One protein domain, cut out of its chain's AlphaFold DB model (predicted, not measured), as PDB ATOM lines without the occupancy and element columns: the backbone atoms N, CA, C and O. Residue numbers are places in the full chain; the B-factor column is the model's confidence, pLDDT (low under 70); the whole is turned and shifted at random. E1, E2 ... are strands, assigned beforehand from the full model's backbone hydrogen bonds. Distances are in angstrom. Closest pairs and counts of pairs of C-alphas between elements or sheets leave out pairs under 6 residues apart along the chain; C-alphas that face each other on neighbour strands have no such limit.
ATOM      1  N   SER A 131     277.472 157.427 354.607       78.12
ATOM      2  CA  SER A 131     278.367 156.829 353.612       78.12
ATOM      3  C   SER A 131     277.844 157.107 352.199       78.12
ATOM      4  O   SER A 131     276.696 157.550 352.056       78.12
ATOM      5  N   PRO A 132     278.600 156.797 351.128       72.31
ATOM      6  CA  PRO A 132     278.081 156.855 349.755       72.31
ATOM      7  C   PRO A 132     276.815 156.011 349.543       72.31
ATOM      8  O   PRO A 132     276.038 156.252 348.625       72.31
ATOM      9  N   PHE A 133     276.610 155.025 350.412       66.88
ATOM     10  CA  PHE A 133     275.488 154.101 350.421       66.88
ATOM     11  C   PHE A 133     274.295 154.584 351.263       66.88
ATOM     12  O   PHE A 133     273.270 153.903 351.328       66.88
ATOM     13  N   GLY A 134     274.410 155.755 351.892       65.12
ATOM     14  CA  GLY A 134     273.399 156.347 352.760       65.12
ATOM     15  C   GLY A 134     273.762 156.277 354.248       65.12
ATOM     16  O   GLY A 134     274.922 156.022 354.594       65.12
ATOM     17  N   PRO A 135     272.780 156.530 355.134       68.19
ATOM     18  CA  PRO A 135     272.991 156.528 356.575       68.19
ATOM     19  C   PRO A 135     273.510 155.181 357.071       68.19
ATOM     20  O   PRO A 135     272.976 154.124 356.721       68.19
ATOM     21  N   VAL A 136     274.530 155.235 357.916       61.12
ATOM     22  CA  VAL A 136     275.115 154.073 358.582       61.12
ATOM     23  C   VAL A 136     274.497 153.971 359.982       61.12
ATOM     24  O   VAL A 136     274.216 154.971 360.644       61.12
ATOM     25  N   ALA A 137     274.166 152.758 360.427       54.97
ATOM     26  CA  ALA A 137     273.490 152.588 361.710       54.97
ATOM     27  C   ALA A 137     274.461 152.855 362.869       54.97
ATOM     28  O   ALA A 137     275.611 152.413 362.837       54.97
ATOM     29  N   HIS A 138     273.989 153.525 363.921       52.69
ATOM     30  CA  HIS A 138     274.719 153.598 365.189       52.69
ATOM     31  C   HIS A 138     275.016 152.180 365.689       52.69
ATOM     32  O   HIS A 138     274.113 151.343 365.718       52.69
ATOM     33  N   GLY A 139     276.287 151.904 365.990       52.06
ATOM     34  CA  GLY A 139     276.769 150.575 366.375       52.06
ATOM     35  C   GLY A 139     277.189 149.670 365.217       52.06
ATOM     36  O   GLY A 139     277.590 148.550 365.486       52.06
ATOM     37  N   SER A 140     277.122 150.124 363.955       51.16
ATOM     38  CA  SER A 140     277.665 149.363 362.812       51.16
ATOM     39  C   SER A 140     279.134 149.661 362.478       51.16
ATOM     40  O   SER A 140     279.688 149.086 361.545       51.16
ATOM     41  N   TYR A 141     279.753 150.547 363.251       52.97
ATOM     42  CA  TYR A 141     281.146 150.959 363.155       52.97
ATOM     43  C   TYR A 141     281.722 151.034 364.568       52.97
ATOM     44  O   TYR A 141     280.996 151.380 365.505       52.97
ATOM     45  N   LEU A 142     283.011 150.717 364.715       54.72
ATOM     46  CA  LEU A 142     283.690 150.880 365.996       54.72
ATOM     47  C   LEU A 142     283.867 152.352 366.307       54.72
ATOM     48  O   LEU A 142     284.400 153.089 365.481       54.72
ATOM     49  N   ALA A 143     283.432 152.750 367.496       60.09
ATOM     50  CA  ALA A 143     283.563 154.101 368.004       60.09
ATOM     51  C   ALA A 143     283.983 154.032 369.468       60.09
ATOM     52  O   ALA A 143     283.202 153.576 370.309       60.09
ATOM     53  N   ASP A 144     285.195 154.495 369.761       54.94
ATOM     54  CA  ASP A 144     285.609 154.680 371.143       54.94
ATOM     55  C   ASP A 144     285.133 156.027 371.666       54.94
ATOM     56  O   ASP A 144     284.840 156.975 370.933       54.94
ATOM     57  N   LEU A 145     285.040 156.076 372.991       51.34
ATOM     58  CA  LEU A 145     284.930 157.315 373.731       51.34
ATOM     59  C   LEU A 145     286.248 158.081 373.588       51.34
ATOM     60  O   LEU A 145     287.122 157.994 374.450       51.34
ATOM     61  N   GLU A 146     286.402 158.817 372.499       49.31
ATOM     62  CA  GLU A 146     287.422 159.847 372.458       49.31
ATOM     63  C   GLU A 146     286.953 160.960 373.391       49.31
ATOM     64  O   GLU A 146     285.884 161.540 373.207       49.31
ATOM     65  N   ASP A 147     287.723 161.234 374.442       48.75
ATOM     66  CA  ASP A 147     287.634 162.526 375.109       48.75
ATOM     67  C   ASP A 147     287.995 163.574 374.054       48.75
ATOM     68  O   ASP A 147     289.164 163.859 373.818       48.75
ATOM     69  N   THR A 148     287.001 164.070 373.321       50.31
ATOM     70  CA  THR A 148     287.202 164.917 372.142       50.31
ATOM     71  C   THR A 148     287.834 166.257 372.490       50.31
ATOM     72  O   THR A 148     288.073 167.035 371.579       50.31
ATOM     73  N   GLY A 149     288.182 166.537 373.751       53.69
ATOM     74  CA  GLY A 149     288.979 167.705 374.125       53.69
ATOM     75  C   GLY A 149     290.348 167.789 373.432       53.69
ATOM     76  O   GLY A 149     290.873 168.887 373.285       53.69
ATOM     77  N   TRP A 150     290.924 166.672 372.958       53.25
ATOM     78  CA  TRP A 150     292.155 166.713 372.146       53.25
ATOM     79  C   TRP A 150     291.905 166.981 370.655       53.25
ATOM     80  O   TRP A 150     292.809 167.448 369.964       53.25
ATOM     81  N   ALA A 151     290.703 166.685 370.157       57.34
ATOM     82  CA  ALA A 151     290.338 166.805 368.745       57.34
ATOM     83  C   ALA A 151     289.465 168.035 368.446       57.34
ATOM     84  O   ALA A 151     289.418 168.484 367.303       57.34
ATOM     85  N   SER A 152     288.768 168.555 369.461       66.38
ATOM     86  CA  SER A 152     287.792 169.629 369.349       66.38
ATOM     87  C   SER A 152     287.960 170.709 370.409       66.38
ATOM     88  O   SER A 152     287.943 170.445 371.612       66.38
ATOM     89  N   LEU A 153     287.992 171.957 369.953       68.56
ATOM     90  CA  LEU A 153     288.001 173.163 370.782       68.56
ATOM     91  C   LEU A 153     286.654 173.412 371.476       68.56
ATOM     92  O   LEU A 153     286.580 174.169 372.439       68.56
ATOM     93  N   SER A 154     285.580 172.755 371.028       68.81
ATOM     94  CA  SER A 154     284.246 172.932 371.612       68.81
ATOM     95  C   SER A 154     284.099 172.353 373.021       68.81
ATOM     96  O   SER A 154     283.163 172.719 373.738       68.81
ATOM     97  N   GLY A 155     284.968 171.407 373.400       64.62
ATOM     98  CA  GLY A 155     284.853 170.648 374.647       64.62
ATOM     99  C   GLY A 155     283.575 169.803 374.749       64.62
ATOM    100  O   GLY A 155     283.220 169.363 375.842       64.62
ATOM    101  N   VAL A 156     282.849 169.596 373.641       67.62
ATOM    102  CA  VAL A 156     281.645 168.760 373.616       67.62
ATOM    103  C   VAL A 156     282.070 167.305 373.466       67.62
ATOM    104  O   VAL A 156     282.648 166.956 372.436       67.62
ATOM    105  N   PRO A 157     281.757 166.434 374.437       64.62
ATOM    106  CA  PRO A 157     282.181 165.054 374.360       64.62
ATOM    107  C   PRO A 157     281.316 164.284 373.344       64.62
ATOM    108  O   PRO A 157     280.078 164.338 373.376       64.62
ATOM    109  N   ALA A 158     281.959 163.553 372.432       70.75
ATOM    110  CA  ALA A 158     281.288 162.793 371.377       70.75
ATOM    111  C   ALA A 158     281.956 161.444 371.117       70.75
ATOM    112  O   ALA A 158     283.091 161.204 371.514       70.75
ATOM    113  N   LYS A 159     281.230 160.563 370.426       69.94
ATOM    114  CA  LYS A 159     281.766 159.294 369.934       69.94
ATOM    115  C   LYS A 159     281.835 159.317 368.417       69.94
ATOM    116  O   LYS A 159     280.804 159.366 367.741       69.94
ATOM    117  N   PHE A 160     283.057 159.270 367.901       75.50
ATOM    118  CA  PHE A 160     283.337 159.160 366.479       75.50
ATOM    119  C   PHE A 160     283.834 157.756 366.126       75.50
ATOM    120  O   PHE A 160     284.363 157.052 366.986       75.50
ATOM    121  N   PRO A 161     283.646 157.320 364.869       72.00
ATOM    122  CA  PRO A 161     284.281 156.108 364.382       72.00
ATOM    123  C   PRO A 161     285.796 156.167 364.567       72.00
ATOM    124  O   PRO A 161     286.390 157.208 364.328       72.00
ATOM    125  N   GLN A 162     286.426 155.049 364.912       66.12
ATOM    126  CA  GLN A 162     287.893 154.967 364.978       66.12
ATOM    127  C   GLN A 162     288.530 154.744 363.604       66.12
ATOM    128  O   GLN A 162     289.695 155.050 363.377       66.12
ATOM    129  N   THR A 163     287.772 154.140 362.690       66.81
ATOM    130  CA  THR A 163     288.229 153.782 361.350       66.81
ATOM    131  C   THR A 163     287.035 153.600 360.423       66.81
ATOM    132  O   THR A 163     285.872 153.590 360.836       66.81
ATOM    133  N   THR A 164     287.340 153.412 359.149       69.50
ATOM    134  CA  THR A 164     286.416 153.024 358.090       69.50
ATOM    135  C   THR A 164     286.618 151.556 357.696       69.50
ATOM    136  O   THR A 164     287.509 150.864 358.203       69.50
ATOM    137  N   THR A 165     285.794 151.067 356.767       67.62
ATOM    138  CA  THR A 165     285.998 149.770 356.111       67.62
ATOM    139  C   THR A 165     287.365 149.722 355.414       67.62
ATOM    140  O   THR A 165     287.805 150.701 354.812       67.62
ATOM    141  N   ALA A 166     288.036 148.566 355.431       66.69
ATOM    142  CA  ALA A 166     289.323 148.395 354.755       66.69
ATOM    143  C   ALA A 166     289.277 148.860 353.284       66.69
ATOM    144  O   ALA A 166     288.381 148.484 352.527       66.69
ATOM    145  N   GLY A 167     290.260 149.672 352.880       68.25
ATOM    146  CA  GLY A 167     290.331 150.243 351.529       68.25
ATOM    147  C   GLY A 167     289.390 151.430 351.283       68.25
ATOM    148  O   GLY A 167     289.174 151.814 350.132       68.25
ATOM    149  N   THR A 168     288.833 152.016 352.342       76.69
ATOM    150  CA  THR A 168     288.027 153.240 352.295       76.69
ATOM    151  C   THR A 168     288.588 154.291 353.249       76.69
ATOM    152  O   THR A 168     289.456 153.989 354.062       76.69
ATOM    153  N   VAL A 169     288.088 155.518 353.158       81.94
ATOM    154  CA  VAL A 169     288.486 156.648 353.998       81.94
ATOM    155  C   VAL A 169     287.281 157.340 354.627       81.94
ATOM    156  O   VAL A 169     286.138 157.092 354.235       81.94
ATOM    157  N   GLY A 170     287.513 158.214 355.603       86.88
ATOM    158  CA  GLY A 170     286.427 158.928 356.270       86.88
ATOM    159  C   GLY A 170     286.856 160.194 356.999       86.88
ATOM    160  O   GLY A 170     288.040 160.498 357.125       86.88
ATOM    161  N   VAL A 171     285.849 160.943 357.439       89.19
ATOM    162  CA  VAL A 171     285.983 162.234 358.112       89.19
ATOM    163  C   VAL A 171     284.940 162.312 359.220       89.19
ATOM    164  O   VAL A 171     283.749 162.142 358.962       89.19
ATOM    165  N   ALA A 172     285.365 162.633 360.432       88.12
ATOM    166  CA  ALA A 172     284.501 162.986 361.545       88.12
ATOM    167  C   ALA A 172     284.945 164.328 362.122       88.12
ATOM    168  O   ALA A 172     286.138 164.578 362.260       88.12
ATOM    169  N   ALA A 173     284.007 165.222 362.416       89.62
ATOM    170  CA  ALA A 173     284.376 166.514 362.973       89.62
ATOM    171  C   ALA A 173     283.212 167.267 363.606       89.62
ATOM    172  O   ALA A 173     282.040 166.952 363.373       89.62
ATOM    173  N   PHE A 174     283.559 168.323 364.341       90.12
ATOM    174  CA  PHE A 174     282.628 169.377 364.722       90.12
ATOM    175  C   PHE A 174     282.710 170.570 363.769       90.12
ATOM    176  O   PHE A 174     283.762 170.897 363.222       90.12
ATOM    177  N   VAL A 175     281.583 171.254 363.588       93.25
ATOM    178  CA  VAL A 175     281.515 172.546 362.901       93.25
ATOM    179  C   VAL A 175     281.369 173.639 363.946       93.25
ATOM    180  O   VAL A 175     280.401 173.633 364.704       93.25
ATOM    181  N   LEU A 176     282.315 174.575 363.984       91.88
ATOM    182  CA  LEU A 176     282.418 175.595 365.028       91.88
ATOM    183  C   LEU A 176     282.312 177.008 364.453       91.88
ATOM    184  O   LEU A 176     282.724 177.268 363.324       91.88
ATOM    185  N   ASP A 177     281.803 177.947 365.241       88.38
ATOM    186  CA  ASP A 177     281.959 179.375 364.979       88.38
ATOM    187  C   ASP A 177     283.398 179.774 365.303       88.38
ATOM    188  O   ASP A 177     283.879 179.576 366.412       88.38
ATOM    189  N   GLU A 178     284.089 180.361 364.331       87.38
ATOM    190  CA  GLU A 178     285.505 180.710 364.456       87.38
ATOM    191  C   GLU A 178     285.826 181.671 365.605       87.38
ATOM    192  O   GLU A 178     286.928 181.650 366.140       87.38
ATOM    193  N   ARG A 179     284.896 182.558 365.961       85.12
ATOM    194  CA  ARG A 179     285.161 183.600 366.957       85.12
ATOM    195  C   ARG A 179     284.862 183.121 368.370       85.12
ATOM    196  O   ARG A 179     285.466 183.603 369.321       85.12
ATOM    197  N   THR A 180     283.839 182.290 368.512       85.50
ATOM    198  CA  THR A 180     283.289 181.883 369.807       85.50
ATOM    199  C   THR A 180     283.587 180.434 370.153       85.50
ATOM    200  O   THR A 180     283.282 180.040 371.273       85.50
ATOM    201  N   GLU A 181     284.103 179.660 369.195       82.56
ATOM    202  CA  GLU A 181     284.381 178.217 369.285       82.56
ATOM    203  C   GLU A 181     283.146 177.378 369.647       82.56
ATOM    204  O   GLU A 181     283.219 176.187 369.944       82.56
ATOM    205  N   ARG A 182     281.960 177.992 369.574       85.50
ATOM    206  CA  ARG A 182     280.687 177.326 369.818       85.50
ATOM    207  C   ARG A 182     280.299 176.490 368.614       85.50
ATOM    208  O   ARG A 182     280.478 176.908 367.474       85.50
ATOM    209  N   VAL A 183     279.678 175.351 368.878       89.25
ATOM    210  CA  VAL A 183     279.163 174.462 367.836       89.25
ATOM    211  C   VAL A 183     278.092 175.144 366.978       89.25
ATOM    212  O   VAL A 183     277.234 175.875 367.481       89.25
ATOM    213  N   ILE A 184     278.124 174.879 365.673       92.31
ATOM    214  CA  ILE A 184     277.136 175.324 364.691       92.31
ATOM    215  C   ILE A 184     276.282 174.112 364.299       92.31
ATOM    216  O   ILE A 184     276.718 173.281 363.497       92.31
ATOM    217  N   PRO A 185     275.058 173.988 364.834       91.44
ATOM    218  CA  PRO A 185     274.184 172.879 364.492       91.44
ATOM    219  C   PRO A 185     273.644 173.015 363.068       91.44
ATOM    220  O   PRO A 185     273.515 174.119 362.533       91.44
ATOM    221  N   ASN A 186     273.245 171.889 362.478       92.38
ATOM    222  CA  ASN A 186     272.596 171.829 361.165       92.38
ATOM    223  C   ASN A 186     273.421 172.413 360.003       92.38
ATOM    224  O   ASN A 186     272.862 172.746 358.956       92.38
ATOM    225  N   ALA A 187     274.740 172.542 360.163       95.00
ATOM    226  CA  ALA A 187     275.624 172.853 359.049       95.00
ATOM    227  C   ALA A 187     275.523 171.748 357.985       95.00
ATOM    228  O   ALA A 187     275.477 170.564 358.310       95.00
ATOM    229  N   THR A 188     275.501 172.125 356.713       93.69
ATOM    230  CA  THR A 188     275.500 171.192 355.586       93.69
ATOM    231  C   THR A 188     276.929 170.972 355.120       93.69
ATOM    232  O   THR A 188     277.597 171.920 354.694       93.69
ATOM    233  N   ILE A 189     277.354 169.714 355.130       93.25
ATOM    234  CA  ILE A 189     278.641 169.249 354.632       93.25
ATOM    235  C   ILE A 189     278.382 168.495 353.337       93.25
ATOM    236  O   ILE A 189     277.643 167.511 353.312       93.25
ATOM    237  N   ARG A 190     278.977 168.968 352.246       90.75
ATOM    238  CA  ARG A 190     278.962 168.279 350.953       90.75
ATOM    239  C   ARG A 190     280.358 167.782 350.647       90.75
ATOM    240  O   ARG A 190     281.300 168.562 350.723       90.75
ATOM    241  N   VAL A 191     280.468 166.519 350.260       88.12
ATOM    242  CA  VAL A 191     281.742 165.876 349.950       88.12
ATOM    243  C   VAL A 191     281.748 165.362 348.513       88.12
ATOM    244  O   VAL A 191     280.745 164.837 348.011       88.12
ATOM    245  N   ARG A 192     282.881 165.521 347.828       86.50
ATOM    246  CA  ARG A 192     283.100 164.996 346.473       86.50
ATOM    247  C   ARG A 192     284.553 164.557 346.284       86.50
ATOM    248  O   ARG A 192     285.425 165.119 346.937       86.50
ATOM    249  N   PRO A 193     284.835 163.606 345.377       86.12
ATOM    250  CA  PRO A 193     286.207 163.289 345.004       86.12
ATOM    251  C   PRO A 193     286.947 164.538 344.525       86.12
ATOM    252  O   PRO A 193     286.427 165.274 343.677       86.12
ATOM    253  N   SER A 194     288.152 164.749 345.040       82.44
ATOM    254  CA  SER A 194     289.015 165.827 344.576       82.44
ATOM    255  C   SER A 194     289.558 165.544 343.185       82.44
ATOM    256  O   SER A 194     289.656 164.405 342.714       82.44
ATOM    257  N   THR A 195     289.952 166.618 342.522       79.56
ATOM    258  CA  THR A 195     290.662 166.590 341.249       79.56
ATOM    259  C   THR A 195     292.033 167.223 341.435       79.56
ATOM    260  O   THR A 195     292.265 167.937 342.406       79.56
ATOM    261  N   ARG A 196     292.916 167.066 340.447       75.00
ATOM    262  CA  ARG A 196     294.196 167.793 340.410       75.00
ATOM    263  C   ARG A 196     294.029 169.318 340.522       75.00
ATOM    264  O   ARG A 196     294.981 170.004 340.862       75.00
ATOM    265  N   LEU A 197     292.844 169.846 340.207       73.25
ATOM    266  CA  LEU A 197     292.555 171.275 340.249       73.25
ATOM    267  C   LEU A 197     291.854 171.723 341.544       73.25
ATOM    268  O   LEU A 197     291.635 172.917 341.724       73.25
ATOM    269  N   SER A 198     291.487 170.802 342.440       74.12
ATOM    270  CA  SER A 198     290.730 171.127 343.656       74.12
ATOM    271  C   SER A 198     291.462 172.104 344.577       74.12
ATOM    272  O   SER A 198     290.823 173.006 345.107       74.12
ATOM    273  N   GLY A 199     292.789 171.993 344.662       62.50
ATOM    274  CA  GLY A 199     293.656 172.920 345.392       62.50
ATOM    275  C   GLY A 199     293.795 174.326 344.790       62.50
ATOM    276  O   GLY A 199     294.197 175.280 345.449       62.50
ATOM    277  N   PHE A 200     293.419 174.486 343.518       62.66
ATOM    278  CA  PHE A 200     293.700 175.693 342.727       62.66
ATOM    279  C   PHE A 200     292.506 176.634 342.646       62.66
ATOM    280  O   PHE A 200     292.655 177.832 342.403       62.66
ATOM    281  N   PHE A 201     291.303 176.114 342.874       59.69
ATOM    282  CA  PHE A 201     290.089 176.907 342.832       59.69
ATOM    283  C   PHE A 201     289.725 177.404 344.232       59.69
ATOM    284  O   PHE A 201     289.126 176.682 345.020       59.69
ATOM    285  N   ARG A 202     289.978 178.696 344.501       55.12
ATOM    286  CA  ARG A 202     289.505 179.393 345.720       55.12
ATOM    287  C   ARG A 202     287.982 179.333 345.917       55.12
ATOM    288  O   ARG A 202     287.501 179.574 347.020       55.12
ATOM    289  N   VAL A 203     287.229 179.048 344.854       54.59
ATOM    290  CA  VAL A 203     285.780 178.818 344.872       54.59
ATOM    291  C   VAL A 203     285.477 177.701 343.871       54.59
ATOM    292  O   VAL A 203     285.792 177.860 342.690       54.59
ATOM    293  N   PRO A 204     284.869 176.576 344.274       56.22
ATOM    294  CA  PRO A 204     284.566 175.514 343.335       56.22
ATOM    295  C   PRO A 204     283.496 175.977 342.344       56.22
ATOM    296  O   PRO A 204     282.450 176.514 342.721       56.22
ATOM    297  N   HIS A 205     283.723 175.686 341.063       54.03
ATOM    298  CA  HIS A 205     282.643 175.604 340.085       54.03
ATOM    299  C   HIS A 205     281.569 174.637 340.605       54.03
ATOM    300  O   HIS A 205     281.908 173.624 341.224       54.03
ATOM    301  N   ARG A 206     280.291 175.004 340.387       58.84
ATOM    302  CA  ARG A 206     279.059 174.318 340.830       58.84
ATOM    303  C   ARG A 206     279.284 172.860 341.241       58.84
ATOM    304  O   ARG A 206     279.734 172.045 340.438       58.84
ATOM    305  N   LEU A 207     278.916 172.534 342.479       58.47
ATOM    306  CA  LEU A 207     279.003 171.164 342.979       58.47
ATOM    307  C   LEU A 207     278.187 170.221 342.075       58.47
ATOM    308  O   LEU A 207     277.032 170.531 341.771       58.47
ATOM    309  N   PRO A 208     278.765 169.092 341.628       57.16
ATOM    310  CA  PRO A 208     278.044 168.127 340.811       57.16
ATOM    311  C   PRO A 208     276.892 167.497 341.601       57.16
ATOM    312  O   PRO A 208     276.956 167.361 342.822       57.16
ATOM    313  N   ALA A 209     275.856 167.050 340.887       56.78
ATOM    314  CA  ALA A 209     274.660 166.444 341.480       56.78
ATOM    315  C   ALA A 209     274.933 165.144 342.270       56.78
ATOM    316  O   ALA A 209     274.112 164.751 343.088       56.78
ATOM    317  N   ALA A 210     276.083 164.495 342.054       57.97
ATOM    318  CA  ALA A 210     276.484 163.255 342.728       57.97
ATOM    319  C   ALA A 210     277.310 163.468 344.018       57.97
ATOM    320  O   ALA A 210     277.966 162.538 344.483       57.97
ATOM    321  N   ALA A 211     277.333 164.682 344.579       73.19
ATOM    322  CA  ALA A 211     277.969 164.934 345.872       73.19
ATOM    323  C   ALA A 211     277.204 164.223 347.003       73.19
ATOM    324  O   ALA A 211     275.976 164.305 347.075       73.19
ATOM    325  N   LEU A 212     277.928 163.564 347.909       83.56
ATOM    326  CA  LEU A 212     277.340 163.065 349.152       83.56
ATOM    327  C   LEU A 212     277.150 164.256 350.097       83.56
ATOM    328  O   LEU A 212     278.024 165.117 350.197       83.56
ATOM    329  N   ALA A 213     276.006 164.322 350.773       86.12
ATOM    330  CA  ALA A 213     275.693 165.392 351.710       86.12
ATOM    331  C   ALA A 213     275.288 164.820 353.070       86.12
ATOM    332  O   ALA A 213     274.518 163.861 353.143       86.12
ATOM    333  N   VAL A 214     275.789 165.441 354.134       89.62
ATOM    334  CA  VAL A 214     275.399 165.186 355.521       89.62
ATOM    335  C   VAL A 214     275.112 166.514 356.210       89.62
ATOM    336  O   VAL A 214     275.648 167.559 355.837       89.62
ATOM    337  N   THR A 215     274.248 166.462 357.212       91.94
ATOM    338  CA  THR A 215     273.928 167.601 358.065       91.94
ATOM    339  C   THR A 215     274.517 167.345 359.441       91.94
ATOM    340  O   THR A 215     274.299 166.272 360.005       91.94
ATOM    341  N   ALA A 216     275.259 168.315 359.970       91.31
ATOM    342  CA  ALA A 216     275.745 168.278 361.339       91.31
ATOM    343  C   ALA A 216     274.565 168.214 362.314       91.31
ATOM    344  O   ALA A 216     273.534 168.858 362.105       91.31
ATOM    345  N   ASP A 217     274.708 167.434 363.375       87.81
ATOM    346  CA  ASP A 217     273.653 167.256 364.361       87.81
ATOM    347  C   ASP A 217     273.454 168.514 365.234       87.81
ATOM    348  O   ASP A 217     274.030 169.584 365.011       87.81
ATOM    349  N   ARG A 218     272.605 168.401 366.259       82.50
ATOM    350  CA  ARG A 218     272.339 169.500 367.203       82.50
ATOM    351  C   ARG A 218     273.569 169.940 368.014       82.50
ATOM    352  O   ARG A 218     273.525 170.999 368.630       82.50
ATOM    353  N   HIS A 219     274.621 169.126 368.041       84.75
ATOM    354  CA  HIS A 219     275.899 169.398 368.687       84.75
ATOM    355  C   HIS A 219     276.959 169.855 367.674       84.75
ATOM    356  O   HIS A 219     278.124 169.968 368.030       84.75
ATOM    357  N   GLY A 220     276.576 170.118 366.420       89.19
ATOM    358  CA  GLY A 220     277.502 170.506 365.358       89.19
ATOM    359  C   GLY A 220     278.417 169.373 364.892       89.19
ATOM    360  O   GLY A 220     279.329 169.640 364.116       89.19
ATOM    361  N   ALA A 221     278.185 168.131 365.323       88.56
ATOM    362  CA  ALA A 221     279.003 166.980 364.961       88.56
ATOM    363  C   ALA A 221     278.503 166.329 363.664       88.56
ATOM    364  O   ALA A 221     277.294 166.213 363.432       88.56
ATOM    365  N   PHE A 222     279.419 165.854 362.823       91.25
ATOM    366  CA  PHE A 222     279.093 165.047 361.648       91.25
ATOM    367  C   PHE A 222     280.113 163.935 361.431       91.25
ATOM    368  O   PHE A 222     281.256 164.017 361.874       91.25
ATOM    369  N   VAL A 223     279.682 162.897 360.711       88.50
ATOM    370  CA  VAL A 223     280.518 161.746 360.375       88.50
ATOM    371  C   VAL A 223     280.239 161.297 358.941       88.50
ATOM    372  O   VAL A 223     279.094 161.041 358.562       88.50
ATOM    373  N   LEU A 224     281.304 161.168 358.157       89.25
ATOM    374  CA  LEU A 224     281.349 160.602 356.815       89.25
ATOM    375  C   LEU A 224     282.256 159.367 356.828       89.25
ATOM    376  O   LEU A 224     283.431 159.459 357.171       89.25
ATOM    377  N   LEU A 225     281.716 158.218 356.437       83.25
ATOM    378  CA  LEU A 225     282.405 156.931 356.426       83.25
ATOM    379  C   LEU A 225     282.431 156.310 355.038       83.25
ATOM    380  O   LEU A 225     281.631 156.644 354.162       83.25
ATOM    381  N   ASP A 226     283.329 155.341 354.896       78.19
ATOM    382  CA  ASP A 226     283.403 154.420 353.767       78.19
ATOM    383  C   ASP A 226     283.460 155.119 352.401       78.19
ATOM    384  O   ASP A 226     282.926 154.646 351.393       78.19
ATOM    385  N   LEU A 227     284.122 156.275 352.361       83.62
ATOM    386  CA  LEU A 227     284.423 156.974 351.126       83.62
ATOM    387  C   LEU A 227     285.475 156.153 350.355       83.62
ATOM    388  O   LEU A 227     286.500 155.793 350.928       83.62
ATOM    389  N   PRO A 228     285.273 155.824 349.068       83.19
ATOM    390  CA  PRO A 228     286.283 155.104 348.298       83.19
ATOM    391  C   PRO A 228     287.636 155.821 348.326       83.19
ATOM    392  O   PRO A 228     287.688 157.028 348.138       83.19
ATOM    393  N   VAL A 229     288.747 155.103 348.482       83.19
ATOM    394  CA  VAL A 229     290.075 155.728 348.374       83.19
ATOM    395  C   VAL A 229     290.221 156.411 347.004       83.19
ATOM    396  O   VAL A 229     289.960 155.810 345.955       83.19
ATOM    397  N   ARG A 230     290.626 157.687 346.995       84.62
ATOM    398  CA  ARG A 230     290.819 158.491 345.778       84.62
ATOM    399  C   ARG A 230     292.216 159.082 345.748       84.62
ATOM    400  O   ARG A 230     292.657 159.651 346.732       84.62
ATOM    401  N   LYS A 231     292.848 159.044 344.572       80.38
ATOM    402  CA  LYS A 231     294.210 159.552 344.331       80.38
ATOM    403  C   LYS A 231     294.454 160.993 344.810       80.38
ATOM    404  O   LYS A 231     295.585 161.320 345.131       80.38
ATOM    405  N   TYR A 232     293.435 161.847 344.787       78.12
ATOM    406  CA  TYR A 232     293.555 163.251 345.195       78.12
ATOM    407  C   TYR A 232     292.789 163.559 346.487       78.12
ATOM    408  O   TYR A 232     292.660 164.725 346.833       78.12
ATOM    409  N   GLY A 233     292.238 162.543 347.158       84.50
ATOM    410  CA  GLY A 233     291.409 162.744 348.340       84.50
ATOM    411  C   GLY A 233     290.010 163.291 348.032       84.50
ATOM    412  O   GLY A 233     289.373 162.890 347.043       84.50
ATOM    413  N   TYR A 234     289.515 164.157 348.919       86.19
ATOM    414  CA  TYR A 234     288.141 164.664 348.908       86.19
ATOM    415  C   TYR A 234     288.035 166.171 349.168       86.19
ATOM    416  O   TYR A 234     288.658 166.699 350.082       86.19
ATOM    417  N   ASP A 235     287.156 166.839 348.413       85.75
ATOM    418  CA  ASP A 235     286.755 168.219 348.678       85.75
ATOM    419  C   ASP A 235     285.547 168.205 349.611       85.75
ATOM    420  O   ASP A 235     284.522 167.583 349.302       85.75
ATOM    421  N   LEU A 236     285.638 168.948 350.706       88.69
ATOM    422  CA  LEU A 236     284.559 169.210 351.639       88.69
ATOM    423  C   LEU A 236     284.123 170.670 351.511       88.69
ATOM    424  O   LEU A 236     284.922 171.600 351.596       88.69
ATOM    425  N   VAL A 237     282.822 170.869 351.313       89.06
ATOM    426  CA  VAL A 237     282.182 172.185 351.344       89.06
ATOM    427  C   VAL A 237     281.238 172.231 352.525       89.06
ATOM    428  O   VAL A 237     280.204 171.558 352.532       89.06
ATOM    429  N   ILE A 238     281.589 173.053 353.504       91.69
ATOM    430  CA  ILE A 238     280.866 173.192 354.761       91.69
ATOM    431  C   ILE A 238     280.167 174.541 354.744       91.69
ATOM    432  O   ILE A 238     280.776 175.579 354.486       91.69
ATOM    433  N   SER A 239     278.862 174.527 354.973       91.50
ATOM    434  CA  SER A 239     278.022 175.719 354.874       91.50
ATOM    435  C   SER A 239     276.972 175.732 355.969       91.50
ATOM    436  O   SER A 239     276.389 174.700 356.281       91.50
ATOM    437  N   ALA A 240     276.698 176.907 356.525       93.81
ATOM    438  CA  ALA A 240     275.636 177.105 357.500       93.81
ATOM    439  C   ALA A 240     274.994 178.488 357.298       93.81
ATOM    440  O   ALA A 240     275.681 179.416 356.856       93.81
ATOM    441  N   PRO A 241     273.695 178.661 357.604       91.75
ATOM    442  CA  PRO A 241     273.045 179.965 357.527       91.75
ATOM    443  C   PRO A 241     273.789 181.024 358.353       91.75
ATOM    444  O   PRO A 241     274.096 180.800 359.519       91.75
ATOM    445  N   GLY A 242     274.071 182.180 357.748       90.50
ATOM    446  CA  GLY A 242     274.789 183.279 358.407       90.50
ATOM    447  C   GLY A 242     276.320 183.197 358.348       90.50
ATOM    448  O   GLY A 242     276.983 184.124 358.816       90.50
ATOM    449  N   TYR A 243     276.880 182.150 357.731       91.06
ATOM    450  CA  TYR A 243     278.322 181.962 357.560       91.06
ATOM    451  C   TYR A 243     278.709 181.912 356.084       91.06
ATOM    452  O   TYR A 243     277.927 181.494 355.226       91.06
ATOM    453  N   ALA A 244     279.942 182.317 355.788       87.19
ATOM    454  CA  ALA A 244     280.525 182.041 354.486       87.19
ATOM    455  C   ALA A 244     280.890 180.547 354.397       87.19
ATOM    456  O   ALA A 244     281.311 179.971 355.403       87.19
ATOM    457  N   PRO A 245     280.762 179.908 353.220       85.25
ATOM    458  CA  PRO A 245     281.194 178.529 353.057       85.25
ATOM    459  C   PRO A 245     282.692 178.376 353.335       85.25
ATOM    460  O   PRO A 245     283.503 179.212 352.920       85.25
ATOM    461  N   ARG A 246     283.044 177.280 354.004       86.50
ATOM    462  CA  ARG A 246     284.417 176.795 354.110       86.50
ATOM    463  C   ARG A 246     284.635 175.691 353.094       86.50
ATOM    464  O   ARG A 246     283.786 174.814 352.923       86.50
ATOM    465  N   TYR A 247     285.781 175.761 352.444       84.44
ATOM    466  CA  TYR A 247     286.242 174.797 351.465       84.44
ATOM    467  C   TYR A 247     287.508 174.151 351.999       84.44
ATOM    468  O   TYR A 247     288.435 174.859 352.393       84.44
ATOM    469  N   GLU A 248     287.531 172.829 352.020       83.94
ATOM    470  CA  GLU A 248     288.683 172.079 352.496       83.94
ATOM    471  C   GLU A 248     288.973 170.916 351.567       83.94
ATOM    472  O   GLU A 248     288.047 170.215 351.159       83.94
ATOM    473  N   VAL A 249     290.242 170.721 351.223       80.25
ATOM    474  CA  VAL A 249     290.672 169.557 350.456       80.25
ATOM    475  C   VAL A 249     291.488 168.655 351.359       80.25
ATOM    476  O   VAL A 249     292.526 169.073 351.850       80.25
ATOM    477  N   HIS A 250     291.000 167.436 351.575       75.75
ATOM    478  CA  HIS A 250     291.599 166.463 352.481       75.75
ATOM    479  C   HIS A 250     292.350 165.384 351.713       75.75
ATOM    480  O   HIS A 250     291.717 164.591 351.001       75.75
ATOM    481  N   ASP A 251     293.663 165.280 351.931       71.25
ATOM    482  CA  ASP A 251     294.415 164.073 351.591       71.25
ATOM    483  C   ASP A 251     294.199 162.986 352.644       71.25
ATOM    484  O   ASP A 251     294.922 162.845 353.629       71.25
ATOM    485  N   LEU A 252     293.157 162.190 352.431       72.62
ATOM    486  CA  LEU A 252     292.847 161.065 353.306       72.62
ATOM    487  C   LEU A 252     293.694 159.818 352.993       72.62
ATOM    488  O   LEU A 252     293.450 158.768 353.589       72.62
ATOM    489  N   LEU A 253     294.660 159.887 352.064       65.62
ATOM    490  CA  LEU A 253     295.459 158.727 351.656       65.62
ATOM    491  C   LEU A 253     296.439 158.264 352.732       65.62
ATOM    492  O   LEU A 253     296.586 157.058 352.921       65.62
ATOM    493  N   GLU A 254     297.097 159.191 353.428       60.03
ATOM    494  CA  GLU A 254     298.110 158.838 354.432       60.03
ATOM    495  C   GLU A 254     297.493 158.405 355.763       60.03
ATOM    496  O   GLU A 254     298.010 157.508 356.427       60.03
ATOM    497  N   ARG A 255     296.379 159.033 356.159       61.28
ATOM    498  CA  ARG A 255     295.769 158.820 357.482       61.28
ATOM    499  C   ARG A 255     294.584 157.864 357.463       61.28
ATOM    500  O   ARG A 255     294.244 157.315 358.505       61.28
ATOM    501  N   GLY A 256     293.929 157.675 356.315       71.88
ATOM    502  CA  GLY A 256     292.723 156.853 356.169       71.88
ATOM    503  C   GLY A 256     291.473 157.444 356.837       71.88
ATOM    504  O   GLY A 256     290.375 157.333 356.299       71.88
ATOM    505  N   PHE A 257     291.616 158.129 357.969       78.75
ATOM    506  CA  PHE A 257     290.519 158.740 358.704       78.75
ATOM    507  C   PHE A 257     290.952 160.067 359.334       78.75
ATOM    508  O   PHE A 257     292.027 160.160 359.925       78.75
ATOM    509  N   PHE A 258     290.121 161.100 359.193       84.12
ATOM    510  CA  PHE A 258     290.335 162.402 359.822       84.12
ATOM    511  C   PHE A 258     289.349 162.619 360.970       84.12
ATOM    512  O   PHE A 258     288.147 162.432 360.779       84.12
ATOM    513  N   VAL A 259     289.856 163.090 362.113       82.50
ATOM    514  CA  VAL A 259     289.063 163.576 363.251       82.50
ATOM    515  C   VAL A 259     289.519 164.990 363.606       82.50
ATOM    516  O   VAL A 259     290.721 165.215 363.754       82.50
ATOM    517  N   GLY A 260     288.592 165.947 363.731       82.38
ATOM    518  CA  GLY A 260     288.954 167.318 364.111       82.38
ATOM    519  C   GLY A 260     287.811 168.334 364.112       82.38
ATOM    520  O   GLY A 260     286.650 167.990 364.330       82.38
ATOM    521  N   ASP A 261     288.149 169.591 363.820       86.19
ATOM    522  CA  ASP A 261     287.220 170.724 363.790       86.19
ATOM    523  C   ASP A 261     287.250 171.481 362.460       86.19
ATOM    524  O   ASP A 261     288.301 171.702 361.855       86.19
ATOM    525  N   TYR A 262     286.089 172.012 362.079       90.62
ATOM    526  CA  TYR A 262     285.945 172.968 360.991       90.62
ATOM    527  C   TYR A 262     285.332 174.272 361.487       90.62
ATOM    528  O   TYR A 262     284.130 174.367 361.738       90.62
ATOM    529  N   SER A 263     286.146 175.320 361.562       90.31
ATOM    530  CA  SER A 263     285.680 176.658 361.932       90.31
ATOM    531  C   SER A 263     285.081 177.394 360.730       90.31
ATOM    532  O   SER A 263     285.753 177.561 359.705       90.31
ATOM    533  N   LEU A 264     283.838 177.859 360.855       90.31
ATOM    534  CA  LEU A 264     283.177 178.750 359.907       90.31
ATOM    535  C   LEU A 264     283.300 180.206 360.353       90.31
ATOM    536  O   LEU A 264     283.111 180.553 361.519       90.31
ATOM    537  N   ALA A 265     283.556 181.073 359.378       88.00
ATOM    538  CA  ALA A 265     283.702 182.507 359.567       88.00
ATOM    539  C   ALA A 265     282.683 183.281 358.718       88.00
ATOM    540  O   ALA A 265     281.983 182.734 357.864       88.00
ATOM    541  N   ARG A 266     282.629 184.603 358.906       85.69
ATOM    542  CA  ARG A 266     281.830 185.496 358.041       85.69
ATOM    543  C   ARG A 266     282.464 185.752 356.672       85.69
ATOM    544  O   ARG A 266     281.815 186.320 355.800       85.69
ATOM    545  N   ARG A 267     283.733 185.381 356.491       80.75
ATOM    546  CA  ARG A 267     284.467 185.501 355.225       80.75
ATOM    547  C   ARG A 267     284.832 184.102 354.722       80.75
ATOM    548  O   ARG A 267     285.110 183.249 355.563       80.75
ATOM    549  N   PRO A 268     284.827 183.857 353.396       73.00
ATOM    550  CA  PRO A 268     285.181 182.550 352.852       73.00
ATOM    551  C   PRO A 268     286.579 182.125 353.297       73.00
ATOM    552  O   PRO A 268     287.498 182.948 353.316       73.00
ATOM    553  N   ARG A 269     286.733 180.843 353.624       70.75
ATOM    554  CA  ARG A 269     288.027 180.220 353.915       70.75
ATOM    555  C   ARG A 269     288.258 179.033 352.996       70.75
ATOM    556  O   ARG A 269     287.315 178.318 352.656       70.75
ATOM    557  N   PHE A 270     289.516 178.862 352.613       72.50
ATOM    558  CA  PHE A 270     289.984 177.784 351.760       72.50
ATOM    559  C   PHE A 270     291.252 177.192 352.375       72.50
ATOM    560  O   PHE A 270     292.200 177.938 352.627       72.50
ATOM    561  N   THR A 271     291.239 175.884 352.602       70.88
ATOM    562  CA  THR A 271     292.392 175.093 353.046       70.88
ATOM    563  C   THR A 271     292.603 173.964 352.039       70.88
ATOM    564  O   THR A 271     291.637 173.321 351.627       70.88
ATOM    565  N   ASP A 272     293.844 173.748 351.616       65.81
ATOM    566  CA  ASP A 272     294.206 172.750 350.611       65.81
ATOM    567  C   ASP A 272     295.348 171.879 351.116       65.81
ATOM    568  O   ASP A 272     296.481 172.350 351.217       65.81
ATOM    569  N   ASP A 273     295.028 170.617 351.389       65.31
ATOM    570  CA  ASP A 273     295.993 169.589 351.757       65.31
ATOM    571  C   ASP A 273     296.216 168.586 350.604       65.31
ATOM    572  O   ASP A 273     296.588 167.446 350.858       65.31
TER     573      ASP A 273
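Overview. This is residues 131 to 273 of the 284 residues of an uncharacterized protein of Actinobacteria bacterium 13_1_20CM_4_69_9 (UniProt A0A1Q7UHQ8). With little regular structure, this domain is a sandwich: sheet E3 E2 E5 E6 E8 faces sheet E4 E1 E7, with long loops outside. Eight named strands, E1 to E8 in chain order, hold under half of the 143 printed residues: the class is all strand, both sheets mixed. It is compact, with a radius of gyration of the C-alphas of 14.3 A, spanning 37 by 37 by 25 A.

Arrangement. Start at E2, residues 188 to 193, antiparallel to E5, residues 234 to 239: N 190 and O 237 are within hydrogen-bond range, 2.9 A. In the other sheet E1, residues 168 to 177, is parallel to E7, residues 257 to 264: N 172 and O 258, 2.8 A.

Along the chain. Find C-alpha 168 at (288.027, 153.240, 352.295); E1 runs 29.7 A. E3 is residues 212 to 215, E4 221 to 228, E6 246 to 250, and E8 269 to 272, ending at (294.206, 172.750, 350.611).

Size, cuts and confidence. The printed part has no cut; link E2 to E3 is long. Residues 133 to 157, among others, are under pLDDT 70.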